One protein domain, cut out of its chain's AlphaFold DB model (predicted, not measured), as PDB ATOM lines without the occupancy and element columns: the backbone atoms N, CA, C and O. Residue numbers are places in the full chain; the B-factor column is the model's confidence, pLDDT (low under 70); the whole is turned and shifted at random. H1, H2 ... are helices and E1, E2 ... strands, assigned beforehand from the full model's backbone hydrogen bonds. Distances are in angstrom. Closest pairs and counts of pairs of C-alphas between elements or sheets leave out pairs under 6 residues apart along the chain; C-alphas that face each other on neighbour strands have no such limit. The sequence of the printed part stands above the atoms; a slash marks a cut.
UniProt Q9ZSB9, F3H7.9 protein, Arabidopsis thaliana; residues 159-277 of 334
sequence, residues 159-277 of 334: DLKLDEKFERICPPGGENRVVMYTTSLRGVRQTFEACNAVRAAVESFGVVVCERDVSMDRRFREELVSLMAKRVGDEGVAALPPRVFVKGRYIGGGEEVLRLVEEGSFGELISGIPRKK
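This is residues 159 to 277 of the 334 residues of the protein "F3H7.9 protein" of Arabidopsis thaliana (UniProt Q9ZSB9). What is the main picture? A four-stranded sheet is the middle layer, with H2 and H4 over one face, H3 over the other, and H1 and H5 only grazing it. What makes it up? The printed part has 119 residues with five named helices and four named strands, H1 E1 H2 E2 H3 E3 E4 H4 H5; the mixed sheet runs E2 E1 E3 E4, and the class is mixed. It is compact, with a radius of gyration of the C-alphas of 13.4 A and spans of 35 by 28 by 25 A.

Where are the strands? E1 is residues 178 to 182, E2 209 to 213, E3 243 to 246 and E4 249 to 252. Where are the helices? H1, residues 159 to 165, begins at C-alpha 159 (243.150, 208.337, 331.305). H2, 189 to 203, is 20.9 A long from first to last C-alpha, and H3, 218 to 229, 16.5 A; H4 is 254 to 262, and H5, 266 to 269, ends at C-alpha 269 (245.325, 210.730, 322.706).

How do the strands pair? E1 is parallel to E2, N 212 to O 180 being 2.7 A, and antiparallel to E3, N 181 to O 243 being 2.8 A; E3 and E4 are an antiparallel hairpin, N 246 to O 249 being 2.9 A. How do helices meet the sheet? H2 runs along E1, at 15 degrees on the local plane; E1, H2, E2 form a strand-helix-strand unit, two parallel strands joined through a helix, with a right-handed crossover. H3, on the opposite face, runs across E1 at 71 degrees on the local plane. Which helices touch? H2 and H4 touch, closest at the C-alphas of Ala 194 and Gly 254, 5.6 A. Are the helix backbones complete? O i to N i+4 pairs are all within hydrogen-bond range in H2, H3 and H4; H1 has 1 of 3, and 2 of 4 for i+3, and H5 is too short.

Is it continuous? The printed part has no cut; the links H1 to E1 and H3 to E3 are long. Where is confidence low? Residues 159 to 163 and 233 to 238 have pLDDT under 70.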
ATOM      1  N   ASP A 159     243.282 206.909 330.997       50.58
ATOM      2  CA  ASP A 159     243.150 208.337 331.305       50.58
ATOM      3  C   ASP A 159     244.173 208.828 332.345       50.58
ATOM      4  O   ASP A 159     244.734 209.912 332.194       50.58
ATOM      5  N   LEU A 160     244.518 208.002 333.344       53.69
ATOM      6  CA  LEU A 160     245.419 208.414 334.432       53.69
ATOM      7  C   LEU A 160     246.856 208.675 333.956       53.69
ATOM      8  O   LEU A 160     247.519 209.568 334.467       53.69
ATOM      9  N   LYS A 161     247.344 207.925 332.960       59.51
ATOM     10  CA  LYS A 161     248.708 208.118 332.423       59.51
ATOM     11  C   LYS A 161     248.823 209.339 331.516       59.51
ATOM     12  O   LYS A 161     249.914 209.834 331.251       59.51
ATOM     13  N   LEU A 162     247.690 209.774 330.988       61.91
ATOM     14  CA  LEU A 162     247.590 210.822 329.989       61.91
ATOM     15  C   LEU A 162     247.546 212.203 330.654       61.91
ATOM     16  O   LEU A 162     248.123 213.154 330.128       61.91
ATOM     17  N   ASP A 163     246.926 212.284 331.835       59.88
ATOM     18  CA  ASP A 163     246.849 213.498 332.652       59.88
ATOM     19  C   ASP A 163     248.205 213.967 333.199       59.88
ATOM     20  O   ASP A 163     248.392 215.165 333.386       59.88
ATOM     21  N   GLU A 164     249.169 213.067 333.403       70.11
ATOM     22  CA  GLU A 164     250.502 213.441 333.900       70.11
ATOM     23  C   GLU A 164     251.443 213.935 332.791       70.11
ATOM     24  O   GLU A 164     252.364 214.707 333.054       70.11
ATOM     25  N   LYS A 165     251.233 213.503 331.538       83.80
ATOM     26  CA  LYS A 165     252.168 213.779 330.433       83.80
ATOM     27  C   LYS A 165     251.908 215.117 329.733       83.80
ATOM     28  O   LYS A 165     252.845 215.694 329.183       83.80
ATOM     29  N   PHE A 166     250.665 215.603 329.726       88.89
ATOM     30  CA  PHE A 166     250.274 216.786 328.954       88.89
ATOM     31  C   PHE A 166     249.561 217.826 329.810       88.89
ATOM     32  O   PHE A 166     248.564 217.544 330.471       88.89
ATOM     33  N   GLU A 167     250.049 219.060 329.735       89.13
ATOM     34  CA  GLU A 167     249.501 220.191 330.475       89.13
ATOM     35  C   GLU A 167     248.064 220.511 330.033       89.13
ATOM     36  O   GLU A 167     247.749 220.589 328.838       89.13
ATOM     37  N   ARG A 168     247.171 220.718 331.006       90.29
ATOM     38  CA  ARG A 168     245.773 221.094 330.766       90.29
ATOM     39  C   ARG A 168     245.664 222.570 330.379       90.29
ATOM     40  O   ARG A 168     245.450 223.435 331.222       90.29
ATOM     41  N   ILE A 169     245.755 222.837 329.080       91.30
ATOM     42  CA  ILE A 169     245.503 224.147 328.471       91.30
ATOM     43  C   ILE A 169     244.366 223.983 327.466       91.30
ATOM     44  O   ILE A 169     244.563 223.471 326.365       91.30
ATOM     45  N   CYS A 170     243.163 224.409 327.851       92.60
ATOM     46  CA  CYS A 170     241.977 224.226 327.020       92.60
ATOM     47  C   CYS A 170     241.693 225.481 326.177       92.60
ATOM     48  O   CYS A 170     241.391 226.531 326.755       92.60
ATOM     49  N   PRO A 171     241.764 225.402 324.834       94.07
ATOM     50  CA  PRO A 171     241.224 226.455 323.986       94.07
ATOM     51  C   PRO A 171     239.688 226.497 324.120       94.07
ATOM     52  O   PRO A 171     239.078 225.434 324.269       94.07
ATOM     53  N   PRO A 172     239.029 227.668 324.055       92.51
ATOM     54  CA  PRO A 172     237.577 227.795 323.938       92.51
ATOM     55  C   PRO A 172     236.929 226.723 323.045       92.51
ATOM     56  O   PRO A 172     237.262 226.605 321.871       92.51
ATOM     57  N   GLY A 173     236.022 225.908 323.590       89.99
ATOM     58  CA  GLY A 173     235.354 224.820 322.852       89.99
ATOM     59  C   GLY A 173     236.223 223.588 322.537       89.99
ATOM     60  O   GLY A 173     235.777 222.696 321.819       89.99
ATOM     61  N   GLY A 174     237.449 223.505 323.061       89.05
ATOM     62  CA  GLY A 174     238.428 222.446 322.788       89.05
ATOM     63  C   GLY A 174     238.333 221.188 323.656       89.05
ATOM     64  O   GLY A 174     239.192 220.317 323.548       89.05
ATOM     65  N   GLU A 175     237.323 221.079 324.517       89.26
ATOM     66  CA  GLU A 175     237.218 220.042 325.558       89.26
ATOM     67  C   GLU A 175     237.128 218.602 325.031       89.26
ATOM     68  O   GLU A 175     237.703 217.703 325.629       89.26
ATOM     69  N   ASN A 176     236.475 218.383 323.886       90.08
ATOM     70  CA  ASN A 176     236.203 217.050 323.328       90.08
ATOM     71  C   ASN A 176     236.549 216.952 321.833       90.08
ATOM     72  O   ASN A 176     235.915 216.217 321.076       90.08
ATOM     73  N   ARG A 177     237.535 217.730 321.375       91.54
ATOM     74  CA  ARG A 177     237.947 217.775 319.965       91.54
ATOM     75  C   ARG A 177     239.458 217.951 319.820       91.54
ATOM     76  O   ARG A 177     240.147 218.273 320.791       91.54
ATOM     77  N   VAL A 178     239.961 217.730 318.607       94.78
ATOM     78  CA  VAL A 178     241.317 218.145 318.227       94.78
ATOM     79  C   VAL A 178     241.239 219.583 317.727       94.78
ATOM     80  O   VAL A 178     240.505 219.861 316.780       94.78
ATOM     81  N   VAL A 179     241.973 220.492 318.366       95.49
ATOM     82  CA  VAL A 179     242.102 221.890 317.940       95.49
ATOM     83  C   VAL A 179     243.525 222.114 317.459       95.49
ATOM     84  O   VAL A 179     244.482 221.847 318.185       95.49
ATOM     85  N   MET A 180     243.667 222.607 316.235       95.84
ATOM     86  CA  MET A 180     244.960 222.906 315.637       95.84
ATOM     87  C   MET A 180     245.037 224.382 315.299       95.84
ATOM     88  O   MET A 180     244.222 224.873 314.531       95.84
ATOM     89  N   TYR A 181     246.046 225.069 315.817       96.69
ATOM     90  CA  TYR A 181     246.410 226.390 315.336       96.69
ATOM     91  C   TYR A 181     247.451 226.255 314.243       96.69
ATOM     92  O   TYR A 181     248.497 225.637 314.450       96.69
ATOM     93  N   THR A 182     247.165 226.836 313.091       96.20
ATOM     94  CA  THR A 182     247.979 226.748 311.877       96.20
ATOM     95  C   THR A 182     248.055 228.121 311.215       96.20
ATOM     96  O   THR A 182     247.460 229.092 311.681       96.20
ATOM     97  N   THR A 183     248.799 228.214 310.118       94.56
ATOM     98  CA  THR A 183     248.722 229.344 309.193       94.56
ATOM     99  C   THR A 183     248.728 228.826 307.761       94.56
ATOM    100  O   THR A 183     249.491 227.915 307.425       94.56
ATOM    101  N   SER A 184     247.871 229.390 306.913       91.54
ATOM    102  CA  SER A 184     247.891 229.162 305.464       91.54
ATOM    103  C   SER A 184     248.826 230.121 304.722       91.54
ATOM    104  O   SER A 184     249.167 229.867 303.562       91.54
ATOM    105  N   LEU A 185     249.302 231.186 305.380       90.98
ATOM    106  CA  LEU A 185     250.288 232.092 304.800       90.98
ATOM    107  C   LEU A 185     251.637 231.395 304.622       90.98
ATOM    108  O   LEU A 185     252.210 230.811 305.538       90.98
ATOM    109  N   ARG A 186     252.208 231.558 303.428       93.23
ATOM    110  CA  ARG A 186     253.518 231.009 303.048       93.23
ATOM    111  C   ARG A 186     254.685 231.950 303.368       93.23
ATOM    112  O   ARG A 186     255.755 231.810 302.784       93.23
ATOM    113  N   GLY A 187     254.478 232.922 304.265       90.14
ATOM    114  CA  GLY A 187     255.466 233.963 304.578       90.14
ATOM    115  C   GLY A 187     256.768 233.396 305.149       90.14
ATOM    116  O   GLY A 187     257.852 233.802 304.742       90.14
ATOM    117  N   VAL A 188     256.665 232.396 306.029       92.85
ATOM    118  CA  VAL A 188     257.805 231.621 306.532       92.85
ATOM    119  C   VAL A 188     257.643 230.183 306.055       92.85
ATOM    120  O   VAL A 188     256.788 229.451 306.557       92.85
ATOM    121  N   ARG A 189     258.458 229.777 305.071       94.46
ATOM    122  CA  ARG A 189     258.352 228.452 304.427       94.46
ATOM    123  C   ARG A 189     258.384 227.308 305.440       94.46
ATOM    124  O   ARG A 189     257.509 226.453 305.400       94.46
ATOM    125  N   GLN A 190     259.311 227.360 306.398       94.30
ATOM    126  CA  GLN A 190     259.445 226.347 307.449       94.30
ATOM    127  C   GLN A 190     258.164 226.200 308.288       94.30
ATOM    128  O   GLN A 190     257.722 225.086 308.555       94.30
ATOM    129  N   THR A 191     257.531 227.315 308.665       95.08
ATOM    130  CA  THR A 191     256.271 227.319 309.422       95.08
ATOM    131  C   THR A 191     255.119 226.744 308.604       95.08
ATOM    132  O   THR A 191     254.352 225.926 309.111       95.08
ATOM    133  N   PHE A 192     255.005 227.140 307.335       95.52
ATOM    134  CA  PHE A 192     253.976 226.636 306.426       95.52
ATOM    135  C   PHE A 192     254.107 225.123 306.197       95.52
ATOM    136  O   PHE A 192     253.122 224.389 306.283       95.52
ATOM    137  N   GLU A 193     255.326 224.641 305.957       96.46
ATOM    138  CA  GLU A 193     255.617 223.217 305.782       96.46
ATOM    139  C   GLU A 193     255.326 222.420 307.055       96.46
ATOM    140  O   GLU A 193     254.643 221.398 306.980       96.46
ATOM    141  N   ALA A 194     255.744 222.919 308.225       96.69
ATOM    142  CA  ALA A 194     255.428 222.297 309.508       96.69
ATOM    143  C   ALA A 194     253.909 222.218 309.744       96.69
ATOM    144  O   ALA A 194     253.402 221.163 310.122       96.69
ATOM    145  N   CYS A 195     253.159 223.291 309.465       97.16
ATOM    146  CA  CYS A 195     251.696 223.281 309.572       97.16
ATOM    147  C   CYS A 195     251.060 222.231 308.654       97.16
ATOM    148  O   CYS A 195     250.185 221.485 309.091       97.16
ATOM    149  N   ASN A 196     251.513 222.139 307.401       95.48
ATOM    150  CA  ASN A 196     250.997 221.159 306.446       95.48
ATOM    151  C   ASN A 196     251.333 219.717 306.841       95.48
ATOM    152  O   ASN A 196     250.481 218.844 306.690       95.48
ATOM    153  N   ALA A 197     252.542 219.471 307.350       96.94
ATOM    154  CA  ALA A 197     252.961 218.152 307.817       96.94
ATOM    155  C   ALA A 197     252.092 217.681 308.991       96.94
ATOM    156  O   ALA A 197     251.551 216.577 308.952       96.94
ATOM    157  N   VAL A 198     251.885 218.545 309.991       97.23
ATOM    158  CA  VAL A 198     251.005 218.241 311.127       97.23
ATOM    159  C   VAL A 198     249.564 218.043 310.663       97.23
ATOM    160  O   VAL A 198     248.930 217.084 311.092       97.23
ATOM    161  N   ARG A 199     249.044 218.891 309.763       95.15
ATOM    162  CA  ARG A 199     247.684 218.733 309.219       95.15
ATOM    163  C   ARG A 199     247.508 217.358 308.583       95.15
ATOM    164  O   ARG A 199     246.613 216.622 308.983       95.15
ATOM    165  N   ALA A 200     248.408 216.971 307.680       94.22
ATOM    166  CA  ALA A 200     248.353 215.667 307.024       94.22
ATOM    167  C   ALA A 200     248.417 214.498 308.025       94.22
ATOM    168  O   ALA A 200     247.649 213.545 307.903       94.22
ATOM    169  N   ALA A 201     249.292 214.591 309.033       95.80
ATOM    170  CA  ALA A 201     249.463 213.558 310.050       95.80
ATOM    171  C   ALA A 201     248.235 213.410 310.964       95.80
ATOM    172  O   ALA A 201     247.816 212.299 311.269       95.80
ATOM    173  N   VAL A 202     247.623 214.514 311.396       94.34
ATOM    174  CA  VAL A 202     246.434 214.467 312.261       94.34
ATOM    175  C   VAL A 202     245.206 214.010 311.471       94.34
ATOM    176  O   VAL A 202     244.428 213.178 311.944       94.34
ATOM    177  N   GLU A 203     245.037 214.503 310.243       90.86
ATOM    178  CA  GLU A 203     243.901 214.141 309.398       90.86
ATOM    179  C   GLU A 203     243.919 212.675 308.952       90.86
ATOM    180  O   GLU A 203     242.844 212.100 308.760       90.86
ATOM    181  N   SER A 204     245.091 212.031 308.857       91.74
ATOM    182  CA  SER A 204     245.177 210.609 308.493       91.74
ATOM    183  C   SER A 204     244.508 209.673 309.502       91.74
ATOM    184  O   SER A 204     244.122 208.565 309.141       91.74
ATOM    185  N   PHE A 205     244.295 210.118 310.745       92.08
ATOM    186  CA  PHE A 205     243.537 209.352 311.739       92.08
ATOM    187  C   PHE A 205     242.016 209.384 311.507       92.08
ATOM    188  O   PHE A 205     241.268 208.699 312.208       92.08
ATOM    189  N   GLY A 206     241.537 210.182 310.544       88.95
ATOM    190  CA  GLY A 206     240.119 210.286 310.204       88.95
ATOM    191  C   GLY A 206     239.271 210.917 311.309       88.95
ATOM    192  O   GLY A 206     238.067 210.679 311.360       88.95
ATOM    193  N   VAL A 207     239.875 211.692 312.211       89.93
ATOM    194  CA  VAL A 207     239.168 212.422 313.272       89.93
ATOM    195  C   VAL A 207     238.671 213.779 312.780       89.93
ATOM    196  O   VAL A 207     239.215 214.354 311.835       89.93
ATOM    197  N   VAL A 208     237.618 214.295 313.411       87.91
ATOM    198  CA  VAL A 208     237.171 215.674 313.185       87.91
ATOM    199  C   VAL A 208     238.185 216.627 313.824       87.91
ATOM    200  O   VAL A 208     238.445 216.559 315.026       87.91
ATOM    201  N   VAL A 209     238.752 217.510 313.005       90.38
ATOM    202  CA  VAL A 209     239.757 218.501 313.405       90.38
ATOM    203  C   VAL A 209     239.155 219.894 313.267       90.38
ATOM    204  O   VAL A 209     238.612 220.233 312.218       90.38
ATOM    205  N   CYS A 210     239.262 220.695 314.325       91.68
ATOM    206  CA  CYS A 210     238.940 222.117 314.305       91.68
ATOM    207  C   CYS A 210     240.230 222.895 314.027       91.68
ATOM    208  O   CYS A 210     241.074 223.053 314.915       91.68
ATOM    209  N   GLU A 211     240.408 223.329 312.783       93.26
ATOM    210  CA  GLU A 211     241.558 224.135 312.387       93.26
ATOM    211  C   GLU A 211     241.291 225.626 312.622       93.26
ATOM    212  O   GLU A 211     240.244 226.160 312.256       93.26
ATOM    213  N   ARG A 212     242.259 226.302 313.240       94.51
ATOM    214  CA  ARG A 212     242.238 227.723 313.579       94.51
ATOM    215  C   ARG A 212     243.414 228.409 312.923       94.51
ATOM    216  O   ARG A 212     244.539 228.385 313.424       94.51
ATOM    217  N   ASP A 213     243.136 229.017 311.783       94.82
ATOM    218  CA  ASP A 213     244.151 229.713 311.016       94.82
ATOM    219  C   ASP A 213     244.403 231.117 311.597       94.82
ATOM    220  O   ASP A 213     243.588 232.031 311.445       94.82
ATOM    221  N   VAL A 214     245.563 231.297 312.239       94.74
ATOM    222  CA  VAL A 214     245.960 232.560 312.894       94.74
ATOM    223  C   VAL A 214     246.240 233.697 311.911       94.74
ATOM    224  O   VAL A 214     246.376 234.848 312.323       94.74
ATOM    225  N   SER A 215     246.370 233.384 310.620       93.60
ATOM    226  CA  SER A 215     246.496 234.383 309.559       93.60
ATOM    227  C   SER A 215     245.168 234.803 308.940       93.60
ATOM    228  O   SER A 215     245.102 235.878 308.350       93.60
ATOM    229  N   MET A 216     244.117 233.996 309.101       93.51
ATOM    230  CA  MET A 216     242.785 234.299 308.569       93.51
ATOM    231  C   MET A 216     241.886 235.011 309.579       93.51
ATOM    232  O   MET A 216     240.970 235.722 309.158       93.51
ATOM    233  N   ASP A 217     242.141 234.838 310.879       94.50
ATOM    234  CA  ASP A 217     241.402 235.498 311.955       94.50
ATOM    235  C   ASP A 217     242.323 235.904 313.116       94.50
ATOM    236  O   ASP A 217     242.916 235.069 313.812       94.50
ATOM    237  N   ARG A 218     242.410 237.212 313.367       93.69
ATOM    238  CA  ARG A 218     243.174 237.799 314.469       93.69
ATOM    239  C   ARG A 218     242.738 237.272 315.835       93.69
ATOM    240  O   ARG A 218     243.592 237.166 316.715       93.69
ATOM    241  N   ARG A 219     241.472 236.892 316.024       94.65
ATOM    242  CA  ARG A 219     240.994 236.321 317.295       94.65
ATOM    243  C   ARG A 219     241.711 235.020 317.614       94.65
ATOM    244  O   ARG A 219     242.081 234.806 318.761       94.65
ATOM    245  N   PHE A 220     241.983 234.187 316.608       94.80
ATOM    246  CA  PHE A 220     242.750 232.957 316.804       94.80
ATOM    247  C   PHE A 220     244.217 233.232 317.114       94.80
ATOM    248  O   PHE A 220     244.814 232.509 317.907       94.80
ATOM    249  N   ARG A 221     244.797 234.295 316.544       93.84
ATOM    250  CA  ARG A 221     246.145 234.738 316.916       93.84
ATOM    251  C   ARG A 221     246.208 235.176 318.379       93.84
ATOM    252  O   ARG A 221     247.093 234.736 319.104       93.84
ATOM    253  N   GLU A 222     245.280 236.024 318.811       94.24
ATOM    254  CA  GLU A 222     245.199 236.521 320.191       94.24
ATOM    255  C   GLU A 222     244.904 235.393 321.186       94.24
ATOM    256  O   GLU A 222     245.522 235.316 322.250       94.24
ATOM    257  N   GLU A 223     244.012 234.476 320.813       94.47
ATOM    258  CA  GLU A 223     243.713 233.280 321.589       94.47
ATOM    259  C   GLU A 223     244.959 232.406 321.755       94.47
ATOM    260  O   GLU A 223     245.284 232.014 322.875       94.47
ATOM    261  N   LEU A 224     245.699 232.147 320.672       94.65
ATOM    262  CA  LEU A 224     246.914 231.343 320.737       94.65
ATOM    263  C   LEU A 224     247.973 231.981 321.638       94.65
ATOM    264  O   LEU A 224     248.536 231.293 322.486       94.65
ATOM    265  N   VAL A 225     248.216 233.286 321.493       93.40
ATOM    266  CA  VAL A 225     249.139 234.030 322.367       93.40
ATOM    267  C   VAL A 225     248.717 233.879 323.830       93.40
ATOM    268  O   VAL A 225     249.532 233.508 324.670       93.40
ATOM    269  N   SER A 226     247.424 234.045 324.120       92.59
ATOM    270  CA  SER A 226     246.874 233.915 325.476       92.59
ATOM    271  C   SER A 226     247.013 232.502 326.053       92.59
ATOM    272  O   SER A 226     247.231 232.337 327.253       92.59
ATOM    273  N   LEU A 227     246.877 231.460 325.227       93.15
ATOM    274  CA  LEU A 227     247.064 230.070 325.652       93.15
ATOM    275  C   LEU A 227     248.537 229.755 325.917       93.15
ATOM    276  O   LEU A 227     248.839 229.056 326.881       93.15
ATOM    277  N   MET A 228     249.446 230.283 325.097       91.03
ATOM    278  CA  MET A 228     250.879 230.034 325.248       91.03
ATOM    279  C   MET A 228     251.498 230.828 326.404       91.03
ATOM    280  O   MET A 228     252.383 230.294 327.070       91.03
ATOM    281  N   ALA A 229     250.978 232.020 326.714       88.30
ATOM    282  CA  ALA A 229     251.385 232.808 327.881       88.30
ATOM    283  C   ALA A 229     251.136 232.077 329.216       88.30
ATOM    284  O   ALA A 229     251.866 232.279 330.181       88.30
ATOM    285  N   LYS A 230     250.142 231.174 329.273       84.78
ATOM    286  CA  LYS A 230     249.889 230.327 330.457       84.78
ATOM    287  C   LYS A 230     251.003 229.310 330.711       84.78
ATOM    288  O   LYS A 230     251.182 228.895 331.849       84.78
ATOM    289  N   ARG A 231     251.725 228.915 329.658       81.65
ATOM    290  CA  ARG A 231     252.766 227.880 329.696       81.65
ATOM    291  C   ARG A 231     254.163 228.467 329.813       81.65
ATOM    292  O   ARG A 231     254.996 227.991 330.576       81.65
ATOM    293  N   VAL A 232     254.440 229.454 328.972       72.47
ATOM    294  CA  VAL A 232     255.750 230.071 328.824       72.47
ATOM    295  C   VAL A 232     255.523 231.538 329.125       72.47
ATOM    296  O   VAL A 232     254.866 232.219 328.348       72.47
ATOM    297  N   GLY A 233     256.053 232.033 330.245       64.18
ATOM    298  CA  GLY A 233     255.953 233.451 330.624       64.18
ATOM    299  C   GLY A 233     256.629 234.426 329.644       64.18
ATOM    300  O   GLY A 233     256.760 235.602 329.957       64.18
ATOM    301  N   ASP A 234     257.074 233.938 328.484       60.41
ATOM    302  CA  ASP A 234     257.593 234.700 327.358       60.41
ATOM    303  C   ASP A 234     256.594 234.604 326.188       60.41
ATOM    304  O   ASP A 234     256.417 233.554 325.561       60.41
ATOM    305  N   GLU A 235     255.902 235.714 325.928       61.22
ATOM    306  CA  GLU A 235     254.744 235.802 325.029       61.22
ATOM    307  C   GLU A 235     255.101 235.612 323.539       61.22
ATOM    308  O   GLU A 235     254.226 235.313 322.721       61.22
ATOM    309  N   GLY A 236     256.373 235.777 323.155       59.65
ATOM    310  CA  GLY A 236     256.764 235.953 321.752       59.65
ATOM    311  C   GLY A 236     257.025 234.664 320.968       59.65
ATOM    312  O   GLY A 236     256.511 234.481 319.865       59.65
ATOM    313  N   VAL A 237     257.842 233.758 321.509       63.82
ATOM    314  CA  VAL A 237     258.350 232.593 320.750       63.82
ATOM    315  C   VAL A 237     257.398 231.399 320.838       63.82
ATOM    316  O   VAL A 237     257.279 230.593 319.910       63.82
ATOM    317  N   ALA A 238     256.659 231.290 321.942       68.75
ATOM    318  CA  ALA A 238     255.779 230.159 322.189       68.75
ATOM    319  C   ALA A 238     254.531 230.167 321.279       68.75
ATOM    320  O   ALA A 238     254.033 229.101 320.918       68.75
ATOM    321  N   ALA A 239     254.076 231.331 320.812       83.79
ATOM    322  CA  ALA A 239     252.839 231.483 320.039       83.79
ATOM    323  C   ALA A 239     252.942 231.164 318.532       83.79
ATOM    324  O   ALA A 239     251.985 231.387 317.794       83.79
ATOM    325  N   LEU A 240     254.072 230.640 318.045       90.68
ATOM    326  CA  LEU A 240     254.218 230.287 316.628       90.68
ATOM    327  C   LEU A 240     253.477 228.977 316.280       90.68
ATOM    328  O   LEU A 240     253.616 227.997 317.019       90.68
ATOM    329  N   PRO A 241     252.716 228.925 315.169       94.86
ATOM    330  CA  PRO A 241     252.096 227.693 314.683       94.86
ATOM    331  C   PRO A 241     253.140 226.726 314.069       94.86
ATOM    332  O   PRO A 241     254.225 227.165 313.683       94.86
ATOM    333  N   PRO A 242     252.830 225.422 313.928       96.62
ATOM    334  CA  PRO A 242     251.594 224.773 314.359       96.62
ATOM    335  C   PRO A 242     251.560 224.518 315.869       96.62
ATOM    336  O   PRO A 242     252.589 224.209 316.465       96.62
ATOM    337  N   ARG A 243     250.375 224.602 316.487       96.01
ATOM    338  CA  ARG A 243     250.140 224.222 317.895       96.01
ATOM    339  C   ARG A 243     248.903 223.343 318.000       96.01
ATOM    340  O   ARG A 243     247.844 223.721 317.504       96.01
ATOM    341  N   VAL A 244     249.030 222.178 318.635       96.88
ATOM    342  CA  VAL A 244     247.959 221.169 318.676       96.88
ATOM    343  C   VAL A 244     247.486 220.925 320.101       96.88
ATOM    344  O   VAL A 244     248.285 220.740 321.022       96.88
ATOM    345  N   PHE A 245     246.167 220.883 320.253       96.02
ATOM    346  CA  PHE A 245     245.472 220.594 321.493       96.02
ATOM    347  C   PHE A 245     244.503 219.435 321.277       96.02
ATOM    348  O   PHE A 245     243.795 219.380 320.270       96.02
ATOM    349  N   VAL A 246     244.449 218.509 322.227       95.72
ATOM    350  CA  VAL A 246     243.567 217.339 322.174       95.72
ATOM    351  C   VAL A 246     242.822 217.247 323.495       95.72
ATOM    352  O   VAL A 246     243.447 217.149 324.550       95.72
ATOM    353  N   LYS A 247     241.486 217.291 323.442       94.08
ATOM    354  CA  LYS A 247     240.609 217.219 324.626       94.08
ATOM    355  C   LYS A 247     241.018 218.200 325.739       94.08
ATOM    356  O   LYS A 247     241.213 217.821 326.894       94.08
ATOM    357  N   GLY A 248     241.272 219.450 325.359       93.22
ATOM    358  CA  GLY A 248     241.706 220.506 326.276       93.22
ATOM    359  C   GLY A 248     243.118 220.366 326.863       93.22
ATOM    360  O   GLY A 248     243.433 221.065 327.826       93.22
ATOM    361  N   ARG A 249     243.968 219.479 326.326       94.13
ATOM    362  CA  ARG A 249     245.378 219.334 326.724       94.13
ATOM    363  C   ARG A 249     246.305 219.806 325.610       94.13
ATOM    364  O   ARG A 249     246.031 219.554 324.436       94.13
ATOM    365  N   TYR A 250     247.399 220.468 325.971       94.54
ATOM    366  CA  TYR A 250     248.420 220.906 325.023       94.54
ATOM    367  C   TYR A 250     249.344 219.745 324.656       94.54
ATOM    368  O   TYR A 250     249.986 219.165 325.529       94.54
ATOM    369  N   ILE A 251     249.414 219.413 323.365       94.38
ATOM    370  CA  ILE A 251     250.207 218.280 322.875       94.38
ATOM    371  C   ILE A 251     251.603 218.719 322.441       94.38
ATOM    372  O   ILE A 251     252.577 218.024 322.721       94.38
ATOM    373  N   GLY A 252     251.714 219.877 321.787       93.60
ATOM    374  CA  GLY A 252     253.003 220.406 321.353       93.60
ATOM    375  C   GLY A 252     252.946 221.246 320.082       93.60
ATOM    376  O   GLY A 252     251.874 221.639 319.607       93.60
ATOM    377  N   GLY A 253     254.137 221.554 319.566       94.62
ATOM    378  CA  GLY A 253     254.344 222.122 318.243       94.62
ATOM    379  C   GLY A 253     254.485 221.050 317.163       94.62
ATOM    380  O   GLY A 253     254.062 219.907 317.331       94.62
ATOM    381  N   GLY A 254     255.066 221.435 316.026       94.34
ATOM    382  CA  GLY A 254     255.170 220.544 314.870       94.34
ATOM    383  C   GLY A 254     256.029 219.311 315.118       94.34
ATOM    384  O   GLY A 254     255.607 218.201 314.811       94.34
ATOM    385  N   GLU A 255     257.203 219.491 315.717       94.79
ATOM    386  CA  GLU A 255     258.136 218.394 315.976       94.79
ATOM    387  C   GLU A 255     257.580 217.405 317.009       94.79
ATOM    388  O   GLU A 255     257.632 216.193 316.806       94.79
ATOM    389  N   GLU A 256     256.995 217.906 318.101       94.62
ATOM    390  CA  GLU A 256     256.479 217.048 319.165       94.62
ATOM    391  C   GLU A 256     255.275 216.224 318.705       94.62
ATOM    392  O   GLU A 256     255.169 215.049 319.058       94.62
ATOM    393  N   VAL A 257     254.388 216.812 317.896       96.34
ATOM    394  CA  VAL A 257     253.219 216.102 317.362       96.34
ATOM    395  C   VAL A 257     253.638 215.039 316.354       96.34
ATOM    396  O   VAL A 257     253.147 213.916 316.438       96.34
ATOM    397  N   LEU A 258     254.559 215.353 315.438       97.02
ATOM    398  CA  LEU A 258     255.043 214.376 314.460       97.02
ATOM    399  C   LEU A 258     255.719 213.186 315.149       97.02
ATOM    400  O   LEU A 258     255.385 212.043 314.842       97.02
ATOM    401  N   ARG A 259     256.549 213.437 316.167       96.61
ATOM    402  CA  ARG A 259     257.153 212.374 316.981       96.61
ATOM    403  C   ARG A 259     256.103 211.482 317.653       96.61
ATOM    404  O   ARG A 259     256.223 210.264 317.616       96.61
ATOM    405  N   LEU A 260     255.035 212.055 318.218       95.63
ATOM    406  CA  LEU A 260     253.951 211.269 318.831       95.63
ATOM    407  C   LEU A 260     253.181 210.408 317.820       95.63
ATOM    408  O   LEU A 260     252.655 209.355 318.189       95.63
ATOM    409  N   VAL A 261     253.071 210.866 316.572       95.68
ATOM    410  CA  VAL A 261     252.458 210.102 315.479       95.68
ATOM    411  C   VAL A 261     253.366 208.946 315.066       95.68
ATOM    412  O   VAL A 261     252.884 207.822 314.948       95.68
ATOM    413  N   GLU A 262     254.668 209.193 314.917       95.03
ATOM    414  CA  GLU A 262     255.675 208.174 314.588       95.03
ATOM    415  C   GLU A 262     255.788 207.090 315.673       95.03
ATOM    416  O   GLU A 262     255.864 205.904 315.362       95.03
ATOM    417  N   GLU A 263     255.719 207.476 316.949       93.86
ATOM    418  CA  GLU A 263     255.705 206.563 318.102       93.86
ATOM    419  C   GLU A 263     254.383 205.781 318.246       93.86
ATOM    420  O   GLU A 263     254.264 204.924 319.122       93.86
ATOM    421  N   GLY A 264     253.349 206.098 317.456       91.80
ATOM    422  CA  GLY A 264     252.012 205.498 317.552       91.80
ATOM    423  C   GLY A 264     251.181 205.959 318.761       91.80
ATOM    424  O   GLY A 264     250.016 205.587 318.890       91.80
ATOM    425  N   SER A 265     251.736 206.819 319.619       92.49
ATOM    426  CA  SER A 265     251.083 207.307 320.842       92.49
ATOM    427  C   SER A 265     249.945 208.294 320.564       92.49
ATOM    428  O   SER A 265     249.016 208.413 321.362       92.49
ATOM    429  N   PHE A 266     249.970 209.001 319.427       93.53
ATOM    430  CA  PHE A 266     248.930 209.980 319.085       93.53
ATOM    431  C   PHE A 266     247.531 209.351 318.972       93.53
ATOM    432  O   PHE A 266     246.544 209.974 319.366       93.53
ATOM    433  N   GLY A 267     247.445 208.096 318.513       92.37
ATOM    434  CA  GLY A 267     246.189 207.347 318.407       92.37
ATOM    435  C   GLY A 267     245.474 207.163 319.753       92.37
ATOM    436  O   GLY A 267     244.245 207.212 319.817       92.37
ATOM    437  N   GLU A 268     246.236 207.022 320.839       91.91
ATOM    438  CA  GLU A 268     245.692 206.915 322.196       91.91
ATOM    439  C   GLU A 268     245.121 208.257 322.677       91.91
ATOM    440  O   GLU A 268     244.049 208.289 323.287       91.91
ATOM    441  N   LEU A 269     245.769 209.378 322.332       92.63
ATOM    442  CA  LEU A 269     245.325 210.730 322.706       92.63
ATOM    443  C   LEU A 269     243.945 211.050 322.117       92.63
ATOM    444  O   LEU A 269     243.058 211.567 322.807       92.63
ATOM    445  N   ILE A 270     243.750 210.696 320.846       93.05
ATOM    446  CA  ILE A 270     242.527 210.975 320.083       93.05
ATOM    447  C   ILE A 270     241.422 209.928 320.278       93.05
ATOM    448  O   ILE A 270     240.354 210.042 319.676       93.05
ATOM    449  N   SER A 271     241.650 208.906 321.109       91.47
ATOM    450  CA  SER A 271     240.645 207.880 321.405       91.47
ATOM    451  C   SER A 271     239.329 208.512 321.890       91.47
ATOM    452  O   SER A 271     239.325 209.373 322.761       91.47
ATOM    453  N   GLY A 272     238.188 208.146 321.308       89.86
ATOM    454  CA  GLY A 272     236.885 208.725 321.680       89.86
ATOM    455  C   GLY A 272     236.544 210.085 321.054       89.86
ATOM    456  O   GLY A 272     235.451 210.590 321.296       89.86
ATOM    457  N   ILE A 273     237.411 210.672 320.220       91.41
ATOM    458  CA  ILE A 273     237.044 211.844 319.407       91.41
ATOM    459  C   ILE A 273     236.174 211.390 318.223       91.41
ATOM    460  O   ILE A 273     236.482 210.362 317.606       91.41
ATOM    461  N   PRO A 274     235.107 212.136 317.865       87.71
ATOM    462  CA  PRO A 274     234.299 211.833 316.691       87.71
ATOM    463  C   PRO A 274     235.146 211.696 315.420       87.71
ATOM    464  O   PRO A 274     236.004 212.532 315.123       87.71
ATOM    465  N   ARG A 275     234.888 210.638 314.651       86.82
ATOM    466  CA  ARG A 275     235.523 210.411 313.348       86.82
ATOM    467  C   ARG A 275     234.742 211.113 312.237       86.82
ATOM    468  O   ARG A 275     233.518 211.230 312.321       86.82
ATOM    469  N   LYS A 276     235.437 211.569 311.191       79.03
ATOM    470  CA  LYS A 276     234.816 212.068 309.956       79.03
ATOM    471  C   LYS A 276     233.918 210.946 309.406       79.03
ATOM    472  O   LYS A 276     234.357 209.801 309.291       79.03
ATOM    473  N   LYS A 277     232.643 211.244 309.131       70.61
ATOM    474  CA  LYS A 277     231.688 210.248 308.617       70.61
ATOM    475  C   LYS A 277     232.194 209.728 307.270       70.61
ATOM    476  O   LYS A 277     232.382 210.516 306.353       70.61
TER     477      LYS A 277